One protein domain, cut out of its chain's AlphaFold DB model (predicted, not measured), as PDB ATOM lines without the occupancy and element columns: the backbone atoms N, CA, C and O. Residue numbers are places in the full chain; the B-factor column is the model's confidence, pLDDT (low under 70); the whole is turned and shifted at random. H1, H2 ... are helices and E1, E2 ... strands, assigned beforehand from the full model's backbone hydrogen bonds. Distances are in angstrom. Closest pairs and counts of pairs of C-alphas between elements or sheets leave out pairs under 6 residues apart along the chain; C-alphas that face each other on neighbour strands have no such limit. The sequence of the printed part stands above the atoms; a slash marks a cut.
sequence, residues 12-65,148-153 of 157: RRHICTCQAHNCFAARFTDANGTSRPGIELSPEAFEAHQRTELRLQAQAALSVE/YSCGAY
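Overview. This is residues 12 to 65 and 148 to 153 of the 157 residues of an uncharacterized protein of Melampsora larici-populina (strain 98AG31 / pathotype 3-4-7) (UniProt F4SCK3). A small head of two two-stranded sheets, E1 with E4 and the hairpin E2 and E3, has one long helix, H1, running out from it as an arm, whose residues 58 to 62 stick out with 63 to 65. The 60 printed residues hold E1, E2, E3, E4 and H1 in chain order, both sheets antiparallel, mixed in class. The whole is loose, radius of gyration of the C-alphas 13.1 A, spanning 46 by 21 by 18 A.

Along the chain. Find E1, residues 14 to 16, from C-alpha 14 at (59.976, 29.214, 44.001), and E4, 39 to 41. E2 is 27 to 29, E3 35 to 37. H1, 43 to 62, runs 29.0 A to C-alpha 62 at (32.362, 36.122, 52.419).

Arrangement. Between E1 and E4, N 14 and O 41 are 2.9 A apart; between E2 and E3, N 28 and O 36 are 2.9 A apart. E3 runs on into E4 at 82 degrees. C-alphas Phe 28 of E2 and Ile 39 of E4 are closest, 5.8 A; His 14 of E1 and Pro 43 of H1, 6.4 A. In H1 every O i to N i+4 pair is within hydrogen-bond range.

Size, cuts and confidence. Residues 66 to 147 are not printed; C-alphas 65 and 148 are 30.9 A apart. No link is long. Residues 64 to 65 and 148 to 153 have pLDDT under 70.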
ATOM      1  N   ARG A  12      63.667  23.128  41.165       80.31
ATOM      2  CA  ARG A  12      63.436  24.562  40.979       80.31
ATOM      3  C   ARG A  12      62.723  25.075  42.226       80.31
ATOM      4  O   ARG A  12      61.654  24.573  42.563       80.31
ATOM      5  N   ARG A  13      63.365  25.990  42.948       84.88
ATOM      6  CA  ARG A  13      62.779  26.638  44.121       84.88
ATOM      7  C   ARG A  13      61.989  27.848  43.649       84.88
ATOM      8  O   ARG A  13      62.409  28.530  42.717       84.88
ATOM      9  N   HIS A  14      60.847  28.078  44.273       90.38
ATOM     10  CA  HIS A  14      59.976  29.214  44.001       90.38
ATOM     11  C   HIS A  14      60.051  30.185  45.170       90.38
ATOM     12  O   HIS A  14      60.127  29.759  46.319       90.38
ATOM     13  N   ILE A  15      60.024  31.483  44.885       92.31
ATOM     14  CA  ILE A  15      60.013  32.513  45.924       92.31
ATOM     15  C   ILE A  15      58.571  32.931  46.174       92.31
ATOM     16  O   ILE A  15      57.872  33.302  45.231       92.31
ATOM     17  N   CYS A  16      58.135  32.881  47.431       92.62
ATOM     18  CA  CYS A  16      56.837  33.399  47.852       92.62
ATOM     19  C   CYS A  16      57.012  34.669  48.690       92.62
ATOM     20  O   CYS A  16      57.848  34.713  49.593       92.62
ATOM     21  N   THR A  17      56.188  35.679  48.412       93.38
ATOM     22  CA  THR A  17      56.152  36.969  49.119       93.38
ATOM     23  C   THR A  17      54.742  37.330  49.600       93.38
ATOM     24  O   THR A  17      54.444  38.502  49.814       93.38
ATOM     25  N   CYS A  18      53.848  36.346  49.758       88.00
ATOM     26  CA  CYS A  18      52.463  36.613  50.153       88.00
ATOM     27  C   CYS A  18      52.358  37.231  51.563       88.00
ATOM     28  O   CYS A  18      53.186  36.981  52.449       88.00
ATOM     29  N   GLN A  19      51.296  38.011  51.778       85.50
ATOM     30  CA  GLN A  19      50.984  38.617  53.076       85.50
ATOM     31  C   GLN A  19      50.247  37.645  54.006       85.50
ATOM     32  O   GLN A  19      50.474  37.665  55.210       85.50
ATOM     33  N   ALA A  20      49.437  36.741  53.446       82.81
ATOM     34  CA  ALA A  20      48.616  35.783  54.194       82.81
ATOM     35  C   ALA A  20      49.408  34.936  55.205       82.81
ATOM     36  O   ALA A  20      48.901  34.591  56.269       82.81
ATOM     37  N   HIS A  21      50.662  34.621  54.880       85.81
ATOM     38  CA  HIS A  21      51.565  33.845  55.728       85.81
ATOM     39  C   HIS A  21      52.797  34.639  56.180       85.81
ATOM     40  O   HIS A  21      53.767  34.046  56.648       85.81
ATOM     41  N   ASN A  22      52.781  35.969  56.034       89.81
ATOM     42  CA  ASN A  22      53.916  36.848  56.329       89.81
ATOM     43  C   ASN A  22      55.224  36.438  55.625       89.81
ATOM     44  O   ASN A  22      56.319  36.672  56.134       89.81
ATOM     45  N   CYS A  23      55.133  35.857  54.426       92.38
ATOM     46  CA  CYS A  23      56.305  35.418  53.668       92.38
ATOM     47  C   CYS A  23      57.207  36.592  53.271       92.38
ATOM     48  O   CYS A  23      58.420  36.430  53.188       92.38
ATOM     49  N   PHE A  24      56.636  37.786  53.083       91.62
ATOM     50  CA  PHE A  24      57.388  39.012  52.804       91.62
ATOM     51  C   PHE A  24      58.337  39.439  53.941       91.62
ATOM     52  O   PHE A  24      59.318  40.127  53.673       91.62
ATOM     53  N   ALA A  25      58.051  39.055  55.192       93.94
ATOM     54  CA  ALA A  25      58.874  39.404  56.352       93.94
ATOM     55  C   ALA A  25      60.116  38.505  56.475       93.94
ATOM     56  O   ALA A  25      61.103  38.876  57.111       93.94
ATOM     57  N   ALA A  26      60.077  37.324  55.854       95.44
ATOM     58  CA  ALA A  26      61.236  36.456  55.748       95.44
ATOM     59  C   ALA A  26      62.242  37.014  54.732       95.44
ATOM     60  O   ALA A  26      61.903  37.809  53.851       95.44
ATOM     61  N   ARG A  27      63.499  36.577  54.845       95.38
ATOM     62  CA  ARG A  27      64.545  36.882  53.870       95.38
ATOM     63  C   ARG A  27      65.195  35.592  53.394       95.38
ATOM     64  O   ARG A  27      65.484  34.712  54.201       95.38
ATOM     65  N   PHE A  28      65.475  35.511  52.100       91.44
ATOM     66  CA  PHE A  28      66.253  34.435  51.497       91.44
ATOM     67  C   PHE A  28      67.503  35.007  50.826       91.44
ATOM     68  O   PHE A  28      67.547  36.185  50.469       91.44
ATOM     69  N   THR A  29      68.527  34.177  50.670       92.44
ATOM     70  CA  THR A  29      69.772  34.559  49.999       92.44
ATOM     71  C   THR A  29      69.725  34.051  48.568       92.44
ATOM     72  O   THR A  29      69.620  32.847  48.351       92.44
ATOM     73  N   ASP A  30      69.788  34.955  47.592       90.06
ATOM     74  CA  ASP A  30      69.783  34.573  46.182       90.06
ATOM     75  C   ASP A  30      71.114  33.934  45.742       90.06
ATOM     76  O   ASP A  30      72.090  33.853  46.495       90.06
ATOM     77  N   ALA A  31      71.173  33.481  44.487       86.19
ATOM     78  CA  ALA A  31      72.376  32.872  43.918       86.19
ATOM     79  C   ALA A  31      73.597  33.815  43.889       86.19
ATOM     80  O   ALA A  31      74.724  33.342  43.756       86.19
ATOM     81  N   ASN A  32      73.384  35.126  44.030       91.19
ATOM     82  CA  ASN A  32      74.434  36.139  44.079       91.19
ATOM     83  C   ASN A  32      74.846  36.478  45.521       91.19
ATOM     84  O   ASN A  32      75.632  37.400  45.730       91.19
ATOM     85  N   GLY A  33      74.303  35.784  46.527       92.69
ATOM     86  CA  GLY A  33      74.556  36.087  47.935       92.69
ATOM     87  C   GLY A  33      73.774  37.293  48.461       92.69
ATOM     88  O   GLY A  33      74.032  37.743  49.575       92.69
ATOM     89  N   THR A  34      72.824  37.836  47.694       95.62
ATOM     90  CA  THR A  34      72.042  39.007  48.102       95.62
ATOM     91  C   THR A  34      70.815  38.579  48.896       95.62
ATOM     92  O   THR A  34      70.044  37.724  48.459       95.62
ATOM     93  N   SER A  35      70.606  39.203  50.058       95.19
ATOM     94  CA  SER A  35      69.419  38.964  50.880       95.19
ATOM     95  C   SER A  35      68.203  39.694  50.306       95.19
ATOM     96  O   SER A  35      68.158  40.926  50.284       95.19
ATOM     97  N   ARG A  36      67.199  38.933  49.869       94.12
ATOM     98  CA  ARG A  36      65.946  39.429  49.289       94.12
ATOM     99  C   ARG A  36      64.749  39.052  50.168       94.12
ATOM    100  O   ARG A  36      64.809  38.027  50.846       94.12
ATOM    101  N   PRO A  37      63.671  39.854  50.179       94.06
ATOM    102  CA  PRO A  37      62.455  39.517  50.913       94.06
ATOM    103  C   PRO A  37      61.747  38.313  50.282       94.06
ATOM    104  O   PRO A  37      61.721  38.172  49.058       94.06
ATOM    105  N   GLY A  38      61.149  37.471  51.119       94.44
ATOM    106  CA  GLY A  38      60.455  36.253  50.711       94.44
ATOM    107  C   GLY A  38      61.023  34.987  51.343       94.44
ATOM    108  O   GLY A  38      62.052  34.995  52.022       94.44
ATOM    109  N   ILE A  39      60.356  33.869  51.067       93.81
ATOM    110  CA  ILE A  39      60.794  32.527  51.457       93.81
ATOM    111  C   ILE A  39      60.930  31.625  50.229       93.81
ATOM    112  O   ILE A  39      60.107  31.667  49.311       93.81
ATOM    113  N   GLU A  40      61.970  30.792  50.222       93.19
ATOM    114  CA  GLU A  40      62.143  29.737  49.228       93.19
ATOM    115  C   GLU A  40      61.251  28.538  49.547       93.19
ATOM    116  O   GLU A  40      61.402  27.882  50.579       93.19
ATOM    117  N   LEU A  41      60.359  28.208  48.621       91.94
ATOM    118  CA  LEU A  41      59.476  27.056  48.696       91.94
ATOM    119  C   LEU A  41      59.839  26.027  47.624       91.94
ATOM    120  O   LEU A  41      60.260  26.355  46.510       91.94
ATOM    121  N   SER A  42      59.644  24.749  47.954       91.38
ATOM    122  CA  SER A  42      59.579  23.705  46.931       91.38
ATOM    123  C   SER A  42      58.337  23.920  46.049       91.38
ATOM    124  O   SER A  42      57.386  24.562  46.497       91.38
ATOM    125  N   PRO A  43      58.293  23.368  44.823       89.00
ATOM    126  CA  PRO A  43      57.106  23.465  43.970       89.00
ATOM    127  C   PRO A  43      55.831  22.973  44.673       89.00
ATOM    128  O   PRO A  43      54.803  23.639  44.643       89.00
ATOM    129  N   GLU A  44      55.929  21.853  45.397       90.19
ATOM    130  CA  GLU A  44      54.816  21.279  46.163       90.19
ATOM    131  C   GLU A  44      54.348  22.209  47.295       90.19
ATOM    132  O   GLU A  44      53.147  22.402  47.492       90.19
ATOM    133  N   ALA A  45      55.288  22.820  48.026       91.19
ATOM    134  CA  ALA A  45      54.964  23.765  49.092       91.19
ATOM    135  C   ALA A  45      54.360  25.062  48.536       91.19
ATOM    136  O   ALA A  45      53.426  25.595  49.131       91.19
ATOM    137  N   PHE A  46      54.850  25.538  47.389       90.81
ATOM    138  CA  PHE A  46      54.331  26.722  46.710       90.81
ATOM    139  C   PHE A  46      52.869  26.535  46.283       90.81
ATOM    140  O   PHE A  46      52.031  27.382  46.589       90.81
ATOM    141  N   GLU A  47      52.524  25.401  45.666       91.31
ATOM    142  CA  GLU A  47      51.132  25.096  45.304       91.31
ATOM    143  C   GLU A  47      50.206  25.031  46.527       91.31
ATOM    144  O   GLU A  47      49.081  25.536  46.494       91.31
ATOM    145  N   ALA A  48      50.662  24.414  47.623       91.56
ATOM    146  CA  ALA A  48      49.892  24.357  48.865       91.56
ATOM    147  C   ALA A  48      49.652  25.759  49.452       91.56
ATOM    148  O   ALA A  48      48.553  26.059  49.932       91.56
ATOM    149  N   HIS A  49      50.661  26.624  49.361       91.00
ATOM    150  CA  HIS A  49      50.582  28.022  49.766       91.00
ATOM    151  C   HIS A  49      49.529  28.779  48.953       91.00
ATOM    152  O   HIS A  49      48.606  29.362  49.519       91.00
ATOM    153  N   GLN A  50      49.594  28.660  47.626       89.44
ATOM    154  CA  GLN A  50      48.665  29.312  46.709       89.44
ATOM    155  C   GLN A  50      47.208  28.895  46.966       89.44
ATOM    156  O   GLN A  50      46.306  29.729  46.971       89.44
ATOM    157  N   ARG A  51      46.953  27.607  47.234       91.19
ATOM    158  CA  ARG A  51      45.598  27.134  47.580       91.19
ATOM    159  C   ARG A  51      45.095  27.710  48.901       91.19
ATOM    160  O   ARG A  51      43.898  27.958  49.037       91.19
ATOM    161  N   THR A  52      45.982  27.879  49.876       90.06
ATOM    162  CA  THR A  52      45.620  28.440  51.183       90.06
ATOM    163  C   THR A  52      45.273  29.918  51.055       90.06
ATOM    164  O   THR A  52      44.248  30.345  51.577       90.06
ATOM    165  N   GLU A  53      46.049  30.663  50.274       87.50
ATOM    166  CA  GLU A  53      45.781  32.067  49.973       87.50
ATOM    167  C   GLU A  53      44.440  32.264  49.255       87.50
ATOM    168  O   GLU A  53      43.625  33.068  49.701       87.50
ATOM    169  N   LEU A  54      44.140  31.461  48.227       87.75
ATOM    170  CA  LEU A  54      42.835  31.494  47.554       87.75
ATOM    171  C   LEU A  54      41.674  31.213  48.519       87.75
ATOM    172  O   LEU A  54      40.621  31.845  48.434       87.75
ATOM    173  N   ARG A  55      41.857  30.281  49.465       91.00
ATOM    174  CA  ARG A  55      40.844  29.996  50.490       91.00
ATOM    175  C   ARG A  55      40.644  31.191  51.422       91.00
ATOM    176  O   ARG A  55      39.502  31.509  51.732       91.00
ATOM    177  N   LEU A  56      41.724  31.836  51.857       85.62
ATOM    178  CA  LEU A  56      41.653  33.017  52.721       85.62
ATOM    179  C   LEU A  56      40.986  34.196  52.006       85.62
ATOM    180  O   LEU A  56      40.130  34.845  52.595       85.62
ATOM    181  N   GLN A  57      41.292  34.419  50.727       86.62
ATOM    182  CA  GLN A  57      40.630  35.445  49.914       86.62
ATOM    183  C   GLN A  57      39.128  35.177  49.770       86.62
ATOM    184  O   GLN A  57      38.320  36.083  49.956       86.62
ATOM    185  N   ALA A  58      38.737  33.928  49.505       88.12
ATOM    186  CA  ALA A  58      37.327  33.557  49.450       88.12
ATOM    187  C   ALA A  58      36.623  33.778  50.801       88.12
ATOM    188  O   ALA A  58      35.502  34.273  50.831       88.12
ATOM    189  N   GLN A  59      37.278  33.457  51.920       88.62
ATOM    190  CA  GLN A  59      36.732  33.717  53.257       88.62
ATOM    191  C   GLN A  59      36.602  35.214  53.548       88.62
ATOM    192  O   GLN A  59      35.569  35.636  54.058       88.62
ATOM    193  N   ALA A  60      37.601  36.016  53.178       84.81
ATOM    194  CA  ALA A  60      37.549  37.467  53.323       84.81
ATOM    195  C   ALA A  60      36.409  38.081  52.493       84.81
ATOM    196  O   ALA A  60      35.692  38.941  52.989       84.81
ATOM    197  N   ALA A  61      36.176  37.587  51.272       84.06
ATOM    198  CA  ALA A  61      35.065  38.035  50.430       84.06
ATOM    199  C   ALA A  61      33.681  37.649  50.987       84.06
ATOM    200  O   ALA A  61      32.698  38.339  50.727       84.06
ATOM    201  N   LEU A  62      33.591  36.545  51.737       82.56
ATOM    202  CA  LEU A  62      32.362  36.122  52.419       82.56
ATOM    203  C   LEU A  62      32.151  36.842  53.754       82.56
ATOM    204  O   LEU A  62      31.011  36.948  54.206       82.56
ATOM    205  N   SER A  63      33.221  37.350  54.368       76.12
ATOM    206  CA  SER A  63      33.182  38.208  55.553       76.12
ATOM    207  C   SER A  63      32.754  39.626  55.167       76.12
ATOM    208  O   SER A  63      33.474  40.598  55.369       76.12
ATOM    209  N   VAL A  64      31.571  39.742  54.564       64.38
ATOM    210  CA  VAL A  64      30.874  41.019  54.430       64.38
ATOM    211  C   VAL A  64      30.429  41.410  55.834       64.38
ATOM    212  O   VAL A  64      29.609  40.719  56.439       64.38
ATOM    213  N   GLU A  65      31.014  42.487  56.350       59.81
ATOM    214  CA  GLU A  65      30.690  43.057  57.654       59.81
ATOM    215  C   GLU A  65      29.161  43.198  57.816       59.81
ATOM    216  O   GLU A  65      28.488  43.766  56.944       59.81
ATOM    217  N   TYR A 148      57.122  35.266  41.366       53.00
ATOM    218  CA  TYR A 148      55.693  35.406  41.117       53.00
ATOM    219  C   TYR A 148      55.054  36.026  42.353       53.00
ATOM    220  O   TYR A 148      55.092  35.429  43.427       53.00
ATOM    221  N   SER A 149      54.448  37.208  42.212       54.31
ATOM    222  CA  SER A 149      53.536  37.692  43.244       54.31
ATOM    223  C   SER A 149      52.255  36.869  43.148       54.31
ATOM    224  O   SER A 149      51.505  36.988  42.174       54.31
ATOM    225  N   CYS A 150      51.999  36.018  44.135       52.28
ATOM    226  CA  CYS A 150      50.689  35.410  44.306       52.28
ATOM    227  C   CYS A 150      49.712  36.541  44.663       52.28
ATOM    228  O   CYS A 150      49.740  37.025  45.784       52.28
ATOM    229  N   GLY A 151      48.933  37.050  43.703       47.69
ATOM    230  CA  GLY A 151      47.838  37.979  44.018       47.69
ATOM    231  C   GLY A 151      47.608  39.149  43.066       47.69
ATOM    232  O   GLY A 151      46.505  39.682  43.064       47.69
ATOM    233  N   ALA A 152      48.560  39.530  42.216       43.12
ATOM    234  CA  ALA A 152      48.282  40.550  41.205       43.12
ATOM    235  C   ALA A 152      47.694  39.878  39.958       43.12
ATOM    236  O   ALA A 152      48.427  39.381  39.102       43.12
ATOM    237  N   TYR A 153      46.362  39.845  39.854       42.22
ATOM    238  CA  TYR A 153      45.755  39.820  38.527       42.22
ATOM    239  C   TYR A 153      46.321  41.028  37.765       42.22
ATOM    240  O   TYR A 153      46.278  42.133  38.305       42.22
TER     241      TYR A 153